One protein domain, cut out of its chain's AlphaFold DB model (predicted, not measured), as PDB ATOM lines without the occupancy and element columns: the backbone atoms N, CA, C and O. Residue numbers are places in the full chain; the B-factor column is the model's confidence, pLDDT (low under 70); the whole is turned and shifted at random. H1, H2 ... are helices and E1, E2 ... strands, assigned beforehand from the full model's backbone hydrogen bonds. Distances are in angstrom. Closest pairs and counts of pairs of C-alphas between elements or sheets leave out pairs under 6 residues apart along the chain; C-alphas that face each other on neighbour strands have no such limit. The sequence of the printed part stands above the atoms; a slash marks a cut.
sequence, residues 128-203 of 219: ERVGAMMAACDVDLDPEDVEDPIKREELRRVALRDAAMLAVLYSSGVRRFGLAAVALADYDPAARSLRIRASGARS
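AT A GLANCE: This is residues 128 to 203 of the 219 residues of an uncharacterized protein of Nonomuraea zeae (UniProt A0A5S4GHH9). A long helix, H2, has the shorter helix H1 folded back beside part of it as a helical hairpin, and past H2's last residue the chain turns into a small, loosely formed end of loops that holds the short helix H3 and the short strand E1. Residues 188 to 193 stick out from this end, and residues 198 to 203 make a tail of low confidence. The printed part has 76 residues, with three named helices and one named strand in the order H1, H2, H3, E1; E1 pairs with no named strand, and the class is mostly helix. The whole is loose, with a radius of gyration of the C-alphas of 15.0 A, and elongated, with spans of 50 by 29 by 24 A.

IN THESE COORDINATES: H2, the longest helix, holds residues 149 to 172 and measures 34.6 A from first to last C-alpha, from (99.772, 21.073, 49.432) to (66.345, 15.229, 42.833). H1 holds residues 128 to 139, 16.6 A long, and begins with C-alpha 128 at (69.888, 32.611, 45.409). H3 is the five residues 176 to 180. E1 is the three residues 193 to 195, and its last C-alpha, of Arg 195, is at (70.116, 5.658, 40.233).

HOW THE PARTS SIT: H2 and H1 touch, with 8 pairs of C-alphas within 8 A; the closest C-alphas are those of Cys 137 and Ala 159, 4.8 A apart. H1 touches H2 with its residues 134 to 138 alone, and H2 touches H1 with its residues 159 to 166 alone. The two helices form a hairpin, running opposite ways at a shallow tilt of 22 degrees. H2 and H3 only just touch, with 3 pairs of C-alphas within 8 A, made by residues 165 to 169 of H2; the closest C-alphas are those of Leu 169 and Arg 176, 7.5 A apart. H1 and H3 are apart, and E1 is apart from H1, H2 and H3. Residues 193 to 194 of E1 are paired, antiparallel, with residues 187 to 188, a stretch too short to be named. In H1, H2 and H3 every O i to N i+4 pair is within hydrogen-bond range.

THE WHOLE: The two C-alphas farthest apart are those of Glu 147 and Ala 201, at 50.4 A. The printed part, residues 128 to 203, has no cut. The link from H2 to H3 is tight, that from H1 to H2 is short, and that from H3 to E1 is long, residues 181 to 192. The mean pLDDT of the printed part is 85.8, and residues 198 to 203 are under 70.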
ATOM      1  N   GLU A 128      68.739  31.787  45.036       93.06
ATOM      2  CA  GLU A 128      69.888  32.611  45.409       93.06
ATOM      3  C   GLU A 128      70.655  32.039  46.605       93.06
ATOM      4  O   GLU A 128      71.884  32.084  46.629       93.06
ATOM      5  N   ARG A 129      69.959  31.414  47.566       93.00
ATOM      6  CA  ARG A 129      70.621  30.746  48.695       93.00
ATOM      7  C   ARG A 129      71.319  29.465  48.265       93.00
ATOM      8  O   ARG A 129      72.384  29.157  48.786       93.00
ATOM      9  N   VAL A 130      70.752  28.747  47.298       91.69
ATOM     10  CA  VAL A 130      71.407  27.575  46.700       91.69
ATOM     11  C   VAL A 130      72.663  28.003  45.947       91.69
ATOM     12  O   VAL A 130      73.710  27.388  46.126       91.69
ATOM     13  N   GLY A 131      72.585  29.090  45.172       93.69
ATOM     14  CA  GLY A 131      73.737  29.677  44.486       93.69
ATOM     15  C   GLY A 131      74.850  30.084  45.451       93.69
ATOM     16  O   GLY A 131      76.001  29.734  45.226       93.69
ATOM     17  N   ALA A 132      74.510  30.734  46.568       95.00
ATOM     18  CA  ALA A 132      75.483  31.099  47.599       95.00
ATOM     19  C   ALA A 132      76.152  29.875  48.254       95.00
ATOM     20  O   ALA A 132      77.350  29.901  48.518       95.00
ATOM     21  N   MET A 133      75.403  28.791  48.491       93.88
ATOM     22  CA  MET A 133      75.974  27.544  49.014       93.88
ATOM     23  C   MET A 133      76.928  26.880  48.014       93.88
ATOM     24  O   MET A 133      77.973  26.390  48.424       93.88
ATOM     25  N   MET A 134      76.589  26.881  46.721       94.50
ATOM     26  CA  MET A 134      77.485  26.372  45.675       94.50
ATOM     27  C   MET A 134      78.757  27.218  45.566       94.50
ATOM     28  O   MET A 134      79.848  26.665  45.551       94.50
ATOM     29  N   ALA A 135      78.622  28.548  45.585       93.81
ATOM     30  CA  ALA A 135      79.760  29.462  45.537       93.81
ATOM     31  C   ALA A 135      80.706  29.282  46.735       93.81
ATOM     32  O   ALA A 135      81.916  29.400  46.580       93.81
ATOM     33  N   ALA A 136      80.176  28.959  47.919       92.44
ATOM     34  CA  ALA A 136      81.005  28.632  49.077       92.44
ATOM     35  C   ALA A 136      81.844  27.363  48.850       92.44
ATOM     36  O   ALA A 136      83.008  27.341  49.232       92.44
ATOM     37  N   CYS A 137      81.294  26.336  48.189       93.94
ATOM     38  CA  CYS A 137      82.083  25.167  47.794       93.94
ATOM     39  C   CYS A 137      83.142  25.518  46.738       93.94
ATOM     40  O   CYS A 137      84.229  24.956  46.776       93.94
ATOM     41  N   ASP A 138      82.852  26.440  45.814       93.12
ATOM     42  CA  ASP A 138      83.809  26.834  44.773       93.12
ATOM     43  C   ASP A 138      85.047  27.549  45.342       93.12
ATOM     44  O   ASP A 138      86.144  27.364  44.818       93.12
ATOM     45  N   VAL A 139      84.903  28.313  46.433       89.94
ATOM     46  CA  VAL A 139      86.034  28.968  47.129       89.94
ATOM     47  C   VAL A 139      87.047  27.942  47.651       89.94
ATOM     48  O   VAL A 139      88.251  28.158  47.551       89.94
ATOM     49  N   ASP A 140      86.572  26.795  48.137       88.44
ATOM     50  CA  ASP A 140      87.418  25.737  48.699       88.44
ATOM     51  C   ASP A 140      88.070  24.836  47.620       88.44
ATOM     52  O   ASP A 140      88.819  23.913  47.952       88.44
ATOM     53  N   LEU A 141      87.803  25.067  46.322       89.12
ATOM     54  CA  LEU A 141      88.414  24.294  45.228       89.12
ATOM     55  C   LEU A 141      89.895  24.619  45.011       89.12
ATOM     56  O   LEU A 141      90.651  23.723  44.621       89.12
ATOM     57  N   ASP A 142      90.288  25.875  45.226       86.25
ATOM     58  CA  ASP A 142      91.674  26.341  45.099       86.25
ATOM     59  C   ASP A 142      91.973  27.435  46.144       86.25
ATOM     60  O   ASP A 142      91.989  28.623  45.819       86.25
ATOM     61  N   PRO A 143      92.144  27.055  47.426       83.38
ATOM     62  CA  PRO A 143      92.383  28.016  48.495       83.38
ATOM     63  C   PRO A 143      93.794  28.616  48.379       83.38
ATOM     64  O   PRO A 143      94.803  27.938  48.601       83.38
ATOM     65  N   GLU A 144      93.857  29.905  48.030       82.44
ATOM     66  CA  GLU A 144      95.106  30.672  47.890       82.44
ATOM     67  C   GLU A 144      95.843  30.857  49.229       82.44
ATOM     68  O   GLU A 144      97.065  30.993  49.260       82.44
ATOM     69  N   ASP A 145      95.110  30.826  50.341       87.19
ATOM     70  CA  ASP A 145      95.579  31.059  51.708       87.19
ATOM     71  C   ASP A 145      96.206  29.820  52.377       87.19
ATOM     72  O   ASP A 145      96.726  29.905  53.492       87.19
ATOM     73  N   VAL A 146      96.192  28.661  51.708       87.69
ATOM     74  CA  VAL A 146      96.723  27.400  52.244       87.69
ATOM     75  C   VAL A 146      98.016  27.011  51.529       87.69
ATOM     76  O   VAL A 146      98.005  26.510  50.401       87.69
ATOM     77  N   GLU A 147      99.145  27.199  52.213       89.44
ATOM     78  CA  GLU A 147     100.485  26.854  51.710       89.44
ATOM     79  C   GLU A 147     100.732  25.336  51.649       89.44
ATOM     80  O   GLU A 147     101.421  24.860  50.749       89.44
ATOM     81  N   ASP A 148     100.163  24.569  52.587       93.81
ATOM     82  CA  ASP A 148     100.357  23.118  52.664       93.81
ATOM     83  C   ASP A 148      99.629  22.396  51.507       93.81
ATOM     84  O   ASP A 148      98.390  22.399  51.456       93.81
ATOM     85  N   PRO A 149     100.362  21.729  50.594       89.69
ATOM     86  CA  PRO A 149      99.772  21.073  49.432       89.69
ATOM     87  C   PRO A 149      98.860  19.893  49.795       89.69
ATOM     88  O   PRO A 149      97.902  19.624  49.069       89.69
ATOM     89  N   ILE A 150      99.118  19.193  50.906       91.50
ATOM     90  CA  ILE A 150      98.290  18.054  51.334       91.50
ATOM     91  C   ILE A 150      96.929  18.568  51.801       91.50
ATOM     92  O   ILE A 150      95.886  18.061  51.383       91.50
ATOM     93  N   LYS A 151      96.944  19.621  52.622       90.88
ATOM     94  CA  LYS A 151      95.730  20.258  53.135       90.88
ATOM     95  C   LYS A 151      94.896  20.886  52.017       90.88
ATOM     96  O   LYS A 151      93.671  20.780  52.038       90.88
ATOM     97  N   ARG A 152      95.544  21.491  51.016       90.12
ATOM     98  CA  ARG A 152      94.870  22.046  49.830       90.12
ATOM     99  C   ARG A 152      94.096  20.976  49.056       90.12
ATOM    100  O   ARG A 152      92.932  21.171  48.720       90.12
ATOM    101  N   GLU A 153      94.724  19.830  48.806       91.56
ATOM    102  CA  GLU A 153      94.085  18.720  48.092       91.56
ATOM    103  C   GLU A 153      92.934  18.092  48.899       91.56
ATOM    104  O   GLU A 153      91.916  17.696  48.325       91.56
ATOM    105  N   GLU A 154      93.055  18.023  50.228       91.69
ATOM    106  CA  GLU A 154      91.962  17.584  51.104       91.69
ATOM    107  C   GLU A 154      90.740  18.509  50.993       91.69
ATOM    108  O   GLU A 154      89.629  18.028  50.749       91.69
ATOM    109  N   LEU A 155      90.946  19.827  51.105       90.56
ATOM    110  CA  LEU A 155      89.884  20.832  50.985       90.56
ATOM    111  C   LEU A 155      89.190  20.757  49.625       90.56
ATOM    112  O   LEU A 155      87.965  20.653  49.566       90.56
ATOM    113  N   ARG A 156      89.966  20.654  48.542       92.19
ATOM    114  CA  ARG A 156      89.430  20.495  47.187       92.19
ATOM    115  C   ARG A 156      88.529  19.265  47.049       92.19
ATOM    116  O   ARG A 156      87.482  19.320  46.400       92.19
ATOM    117  N   ARG A 157      88.905  18.131  47.650       93.44
ATOM    118  CA  ARG A 157      88.081  16.905  47.631       93.44
ATOM    119  C   ARG A 157      86.786  17.071  48.415       93.44
ATOM    120  O   ARG A 157      85.746  16.583  47.970       93.44
ATOM    121  N   VAL A 158      86.844  17.744  49.564       93.50
ATOM    122  CA  VAL A 158      85.662  18.057  50.381       93.50
ATOM    123  C   VAL A 158      84.723  18.997  49.626       93.50
ATOM    124  O   VAL A 158      83.538  18.686  49.517       93.50
ATOM    125  N   ALA A 159      85.253  20.053  49.011       94.06
ATOM    126  CA  ALA A 159      84.513  21.001  48.183       94.06
ATOM    127  C   ALA A 159      83.749  20.314  47.041       94.06
ATOM    128  O   ALA A 159      82.533  20.467  46.911       94.06
ATOM    129  N   LEU A 160      84.441  19.476  46.257       94.62
ATOM    130  CA  LEU A 160      83.830  18.708  45.164       94.62
ATOM    131  C   LEU A 160      82.736  17.758  45.664       94.62
ATOM    132  O   LEU A 160      81.685  17.629  45.030       94.62
ATOM    133  N   ARG A 161      82.970  17.089  46.799       93.19
ATOM    134  CA  ARG A 161      81.982  16.195  47.415       93.19
ATOM    135  C   ARG A 161      80.745  16.974  47.842       93.19
ATOM    136  O   ARG A 161      79.632  16.562  47.521       93.19
ATOM    137  N   ASP A 162      80.930  18.074  48.558       94.06
ATOM    138  CA  ASP A 162      79.837  18.834  49.146       94.06
ATOM    139  C   ASP A 162      79.013  19.528  48.049       94.06
ATOM    140  O   ASP A 162      77.785  19.403  48.051       94.06
ATOM    141  N   ALA A 163      79.660  20.100  47.025       94.44
ATOM    142  CA  ALA A 163      78.992  20.624  45.831       94.44
ATOM    143  C   ALA A 163      78.159  19.546  45.113       94.44
ATOM    144  O   ALA A 163      76.987  19.762  44.791       94.44
ATOM    145  N   ALA A 164      78.721  18.346  44.917       92.06
ATOM    146  CA  ALA A 164      77.999  17.231  44.303       92.06
ATOM    147  C   ALA A 164      76.801  16.775  45.157       92.06
ATOM    148  O   ALA A 164      75.710  16.546  44.626       92.06
ATOM    149  N   MET A 165      76.962  16.680  46.481       92.81
ATOM    150  CA  MET A 165      75.872  16.320  47.393       92.81
ATOM    151  C   MET A 165      74.751  17.364  47.369       92.81
ATOM    152  O   MET A 165      73.578  16.992  47.286       92.81
ATOM    153  N   LEU A 166      75.091  18.657  47.390       93.06
ATOM    154  CA  LEU A 166      74.127  19.753  47.282       93.06
ATOM    155  C   LEU A 166      73.383  19.723  45.944       93.06
ATOM    156  O   LEU A 166      72.152  19.809  45.934       93.06
ATOM    157  N   ALA A 167      74.100  19.521  44.834       90.88
ATOM    158  CA  ALA A 167      73.512  19.428  43.498       90.88
ATOM    159  C   ALA A 167      72.485  18.294  43.417       90.88
ATOM    160  O   ALA A 167      71.369  18.489  42.923       90.88
ATOM    161  N   VAL A 168      72.830  17.111  43.934       90.62
ATOM    162  CA  VAL A 168      71.931  15.950  43.930       90.62
ATOM    163  C   VAL A 168      70.726  16.190  44.834       90.62
ATOM    164  O   VAL A 168      69.593  15.990  44.393       90.62
ATOM    165  N   LEU A 169      70.930  16.647  46.073       90.50
ATOM    166  CA  LEU A 169      69.833  16.906  47.015       90.50
ATOM    167  C   LEU A 169      68.843  17.938  46.467       90.50
ATOM    168  O   LEU A 169      67.634  17.728  46.569       90.50
ATOM    169  N   TYR A 170      69.346  19.011  45.855       89.88
ATOM    170  CA  TYR A 170      68.511  20.078  45.309       89.88
ATOM    171  C   TYR A 170      67.763  19.655  44.037       89.88
ATOM    172  O   TYR A 170      66.567  19.907  43.917       89.88
ATOM    173  N   SER A 171      68.437  18.978  43.103       87.06
ATOM    174  CA  SER A 171      67.845  18.625  41.802       87.06
ATOM    175  C   SER A 171      66.890  17.430  41.850       87.06
ATOM    176  O   SER A 171      65.960  17.356  41.048       87.06
ATOM    177  N   SER A 172      67.107  16.488  42.774       85.25
ATOM    178  CA  SER A 172      66.345  15.229  42.833       85.25
ATOM    179  C   SER A 172      65.344  15.152  43.989       85.25
ATOM    180  O   SER A 172      64.406  14.356  43.933       85.25
ATOM    181  N   GLY A 173      65.535  15.948  45.049       85.75
ATOM    182  CA  GLY A 173      64.711  15.899  46.260       85.75
ATOM    183  C   GLY A 173      64.878  14.615  47.083       85.75
ATOM    184  O   GLY A 173      64.007  14.277  47.891       85.75
ATOM    185  N   VAL A 174      65.968  13.866  46.891       86.81
ATOM    186  CA  VAL A 174      66.193  12.626  47.643       86.81
ATOM    187  C   VAL A 174      66.458  12.876  49.123       86.81
ATOM    188  O   VAL A 174      67.042  13.878  49.534       86.81
ATOM    189  N   ARG A 175      66.049  11.923  49.965       85.00
ATOM    190  CA  ARG A 175      66.366  11.968  51.398       85.00
ATOM    191  C   ARG A 175      67.869  11.762  51.590       85.00
ATOM    192  O   ARG A 175      68.447  10.897  50.938       85.00
ATOM    193  N   ARG A 176      68.465  12.447  52.572       88.25
ATOM    194  CA  ARG A 176      69.888  12.293  52.949       88.25
ATOM    195  C   ARG A 176      70.320  10.829  53.104       88.25
ATOM    196  O   ARG A 176      71.384  10.454  52.636       88.25
ATOM    197  N   PHE A 177      69.463   9.992  53.694       84.62
ATOM    198  CA  PHE A 177      69.717   8.553  53.833       84.62
ATOM    199  C   PHE A 177      69.808   7.819  52.485       84.62
ATOM    200  O   PHE A 177      70.622   6.919  52.333       84.62
ATOM    201  N   GLY A 178      68.993   8.210  51.501       84.88
ATOM    202  CA  GLY A 178      69.045   7.639  50.156       84.88
ATOM    203  C   GLY A 178      70.338   8.005  49.432       84.88
ATOM    204  O   GLY A 178      70.934   7.142  48.806       84.88
ATOM    205  N   LEU A 179      70.803   9.251  49.579       88.88
ATOM    206  CA  LEU A 179      72.079   9.696  49.013       88.88
ATOM    207  C   LEU A 179      73.278   8.969  49.638       88.88
ATOM    208  O   LEU A 179      74.186   8.566  48.924       88.88
ATOM    209  N   ALA A 180      73.260   8.748  50.955       89.25
ATOM    210  CA  ALA A 180      74.335   8.044  51.659       89.25
ATOM    211  C   ALA A 180      74.518   6.578  51.215       89.25
ATOM    212  O   ALA A 180      75.574   6.001  51.448       89.25
ATOM    213  N   ALA A 181      73.500   5.973  50.594       87.25
ATOM    214  CA  ALA A 181      73.533   4.591  50.116       87.25
ATOM    215  C   ALA A 181      73.931   4.452  48.630       87.25
ATOM    216  O   ALA A 181      73.971   3.334  48.115       87.25
ATOM    217  N   VAL A 182      74.179   5.564  47.932       88.50
ATOM    218  CA  VAL A 182      74.546   5.575  46.510       88.50
ATOM    219  C   VAL A 182      75.970   5.053  46.329       88.50
ATOM    220  O   VAL A 182      76.895   5.507  47.001       88.50
ATOM    221  N   ALA A 183      76.154   4.127  45.388       88.88
ATOM    222  CA  ALA A 183      77.468   3.641  44.981       88.88
ATOM    223  C   ALA A 183      77.898   4.249  43.637       88.88
ATOM    224  O   ALA A 183      77.067   4.689  42.846       88.88
ATOM    225  N   LEU A 184      79.196   4.203  43.323       88.12
ATOM    226  CA  LEU A 184      79.706   4.675  42.027       88.12
ATOM    227  C   LEU A 184      79.060   3.938  40.838       88.12
ATOM    228  O   LEU A 184      78.790   4.552  39.815       88.12
ATOM    229  N   ALA A 185      78.745   2.649  40.997       89.75
ATOM    230  CA  ALA A 185      78.053   1.845  39.984       89.75
ATOM    231  C   ALA A 185      76.612   2.312  39.695       89.75
ATOM    232  O   ALA A 185      76.030   1.926  38.683       89.75
ATOM    233  N   ASP A 186      76.029   3.127  40.577       88.69
ATOM    234  CA  ASP A 186      74.703   3.711  40.389       88.69
ATOM    235  C   ASP A 186      74.751   5.000  39.535       88.69
ATOM    236  O   ASP A 186      73.697   5.507  39.134       88.69
ATOM    237  N   TYR A 187      75.946   5.532  39.238       89.00
ATOM    238  CA  TYR A 187      76.153   6.703  38.386       89.00
ATOM    239  C   TYR A 187      76.461   6.295  36.943       89.00
ATOM    240  O   TYR A 187      77.411   5.561  36.676       89.00
ATOM    241  N   ASP A 188      75.675   6.816  36.004       89.69
ATOM    242  CA  ASP A 188      75.917   6.673  34.572       89.69
ATOM    243  C   ASP A 188      76.437   8.008  34.008       89.69
ATOM    244  O   ASP A 188      75.647   8.953  33.852       89.69
ATOM    245  N   PRO A 189      77.744   8.115  33.696       87.56
ATOM    246  CA  PRO A 189      78.329   9.346  33.176       87.56
ATOM    247  C   PRO A 189      77.866   9.671  31.751       87.56
ATOM    248  O   PRO A 189      77.801  10.850  31.397       87.56
ATOM    249  N   ALA A 190      77.515   8.665  30.942       89.00
ATOM    250  CA  ALA A 190      77.043   8.875  29.575       89.00
ATOM    251  C   ALA A 190      75.624   9.454  29.579       89.00
ATOM    252  O   ALA A 190      75.336  10.421  28.874       89.00
ATOM    253  N   ALA A 191      74.759   8.913  30.438       85.38
ATOM    254  CA  ALA A 191      73.393   9.402  30.607       85.38
ATOM    255  C   ALA A 191      73.279  10.607  31.561       85.38
ATOM    256  O   ALA A 191      72.185  11.153  31.713       85.38
ATOM    257  N   ARG A 192      74.373  11.008  32.231       84.12
ATOM    258  CA  ARG A 192      74.395  12.027  33.304       84.12
ATOM    259  C   ARG A 192      73.290  11.793  34.340       84.12
ATOM    260  O   ARG A 192      72.579  12.714  34.757       84.12
ATOM    261  N   SER A 193      73.116  10.529  34.720       85.75
ATOM    262  CA  SER A 193      72.004  10.083  35.558       85.75
ATOM    263  C   SER A 193      72.495   9.332  36.788       85.75
ATOM    264  O   SER A 193      73.540   8.682  36.756       85.75
ATOM    265  N   LEU A 194      71.734   9.436  37.878       86.88
ATOM    266  CA  LEU A 194      72.041   8.776  39.139       86.88
ATOM    267  C   LEU A 194      70.864   7.900  39.560       86.88
ATOM    268  O   LEU A 194      69.736   8.378  39.726       86.88
ATOM    269  N   ARG A 195      71.119   6.607  39.748       85.25
ATOM    270  CA  ARG A 195      70.116   5.658  40.233       85.25
ATOM    271  C   ARG A 195      70.071   5.713  41.751       85.25
ATOM    272  O   ARG A 195      71.079   5.522  42.418       85.25
ATOM    273  N   ILE A 196      68.891   5.954  42.312       81.19
ATOM    274  CA  ILE A 196      68.727   6.021  43.765       81.19
ATOM    275  C   ILE A 196      67.760   4.932  44.195       81.19
ATOM    276  O   ILE A 196      66.589   4.905  43.816       81.19
ATOM    277  N   ARG A 197      68.268   4.007  45.006       71.06
ATOM    278  CA  ARG A 197      67.482   2.913  45.567       71.06
ATOM    279  C   ARG A 197      66.657   3.450  46.733       71.06
ATOM    280  O   ARG A 197      67.181   3.689  47.817       71.06
ATOM    281  N   ALA A 198      65.359   3.651  46.528       57.41
ATOM    282  CA  ALA A 198      64.459   3.912  47.644       57.41
ATOM    283  C   ALA A 198      64.176   2.599  48.390       57.41
ATOM    284  O   ALA A 198      63.714   1.624  47.796       57.41
ATOM    285  N   SER A 199      64.423   2.572  49.702       47.78
ATOM    286  CA  SER A 199      63.913   1.501  50.563       47.78
ATOM    287  C   SER A 199      62.396   1.672  50.702       47.78
ATOM    288  O   SER A 199      61.928   2.589  51.377       47.78
ATOM    289  N   GLY A 200      61.642   0.837  49.981       40.81
ATOM    290  CA  GLY A 200      60.177   0.803  49.974       40.81
ATOM    291  C   GLY A 200      59.580   0.963  48.574       40.81
ATOM    292  O   GLY A 200      59.408   2.086  48.118       40.81
ATOM    293  N   ALA A 201      59.270  -0.163  47.917       33.38
ATOM    294  CA  ALA A 201      58.372  -0.380  46.761       33.38
ATOM    295  C   ALA A 201      58.291   0.660  45.610       33.38
ATOM    296  O   ALA A 201      57.386   0.581  44.782       33.38
ATOM    297  N   ARG A 202      59.212   1.620  45.496       36.88
ATOM    298  CA  ARG A 202      59.318   2.559  44.371       36.88
ATOM    299  C   ARG A 202      60.780   2.751  43.992       36.88
ATOM    300  O   ARG A 202      61.427   3.696  44.427       36.88
ATOM    301  N   SER A 203      61.304   1.862  43.156       39.38
ATOM    302  CA  SER A 203      62.536   2.116  42.406       39.38
ATOM    303  C   SER A 203      62.237   3.135  41.303       39.38
ATOM    304  O   SER A 203      61.713   2.779  40.250       39.38
TER     305      SER A 203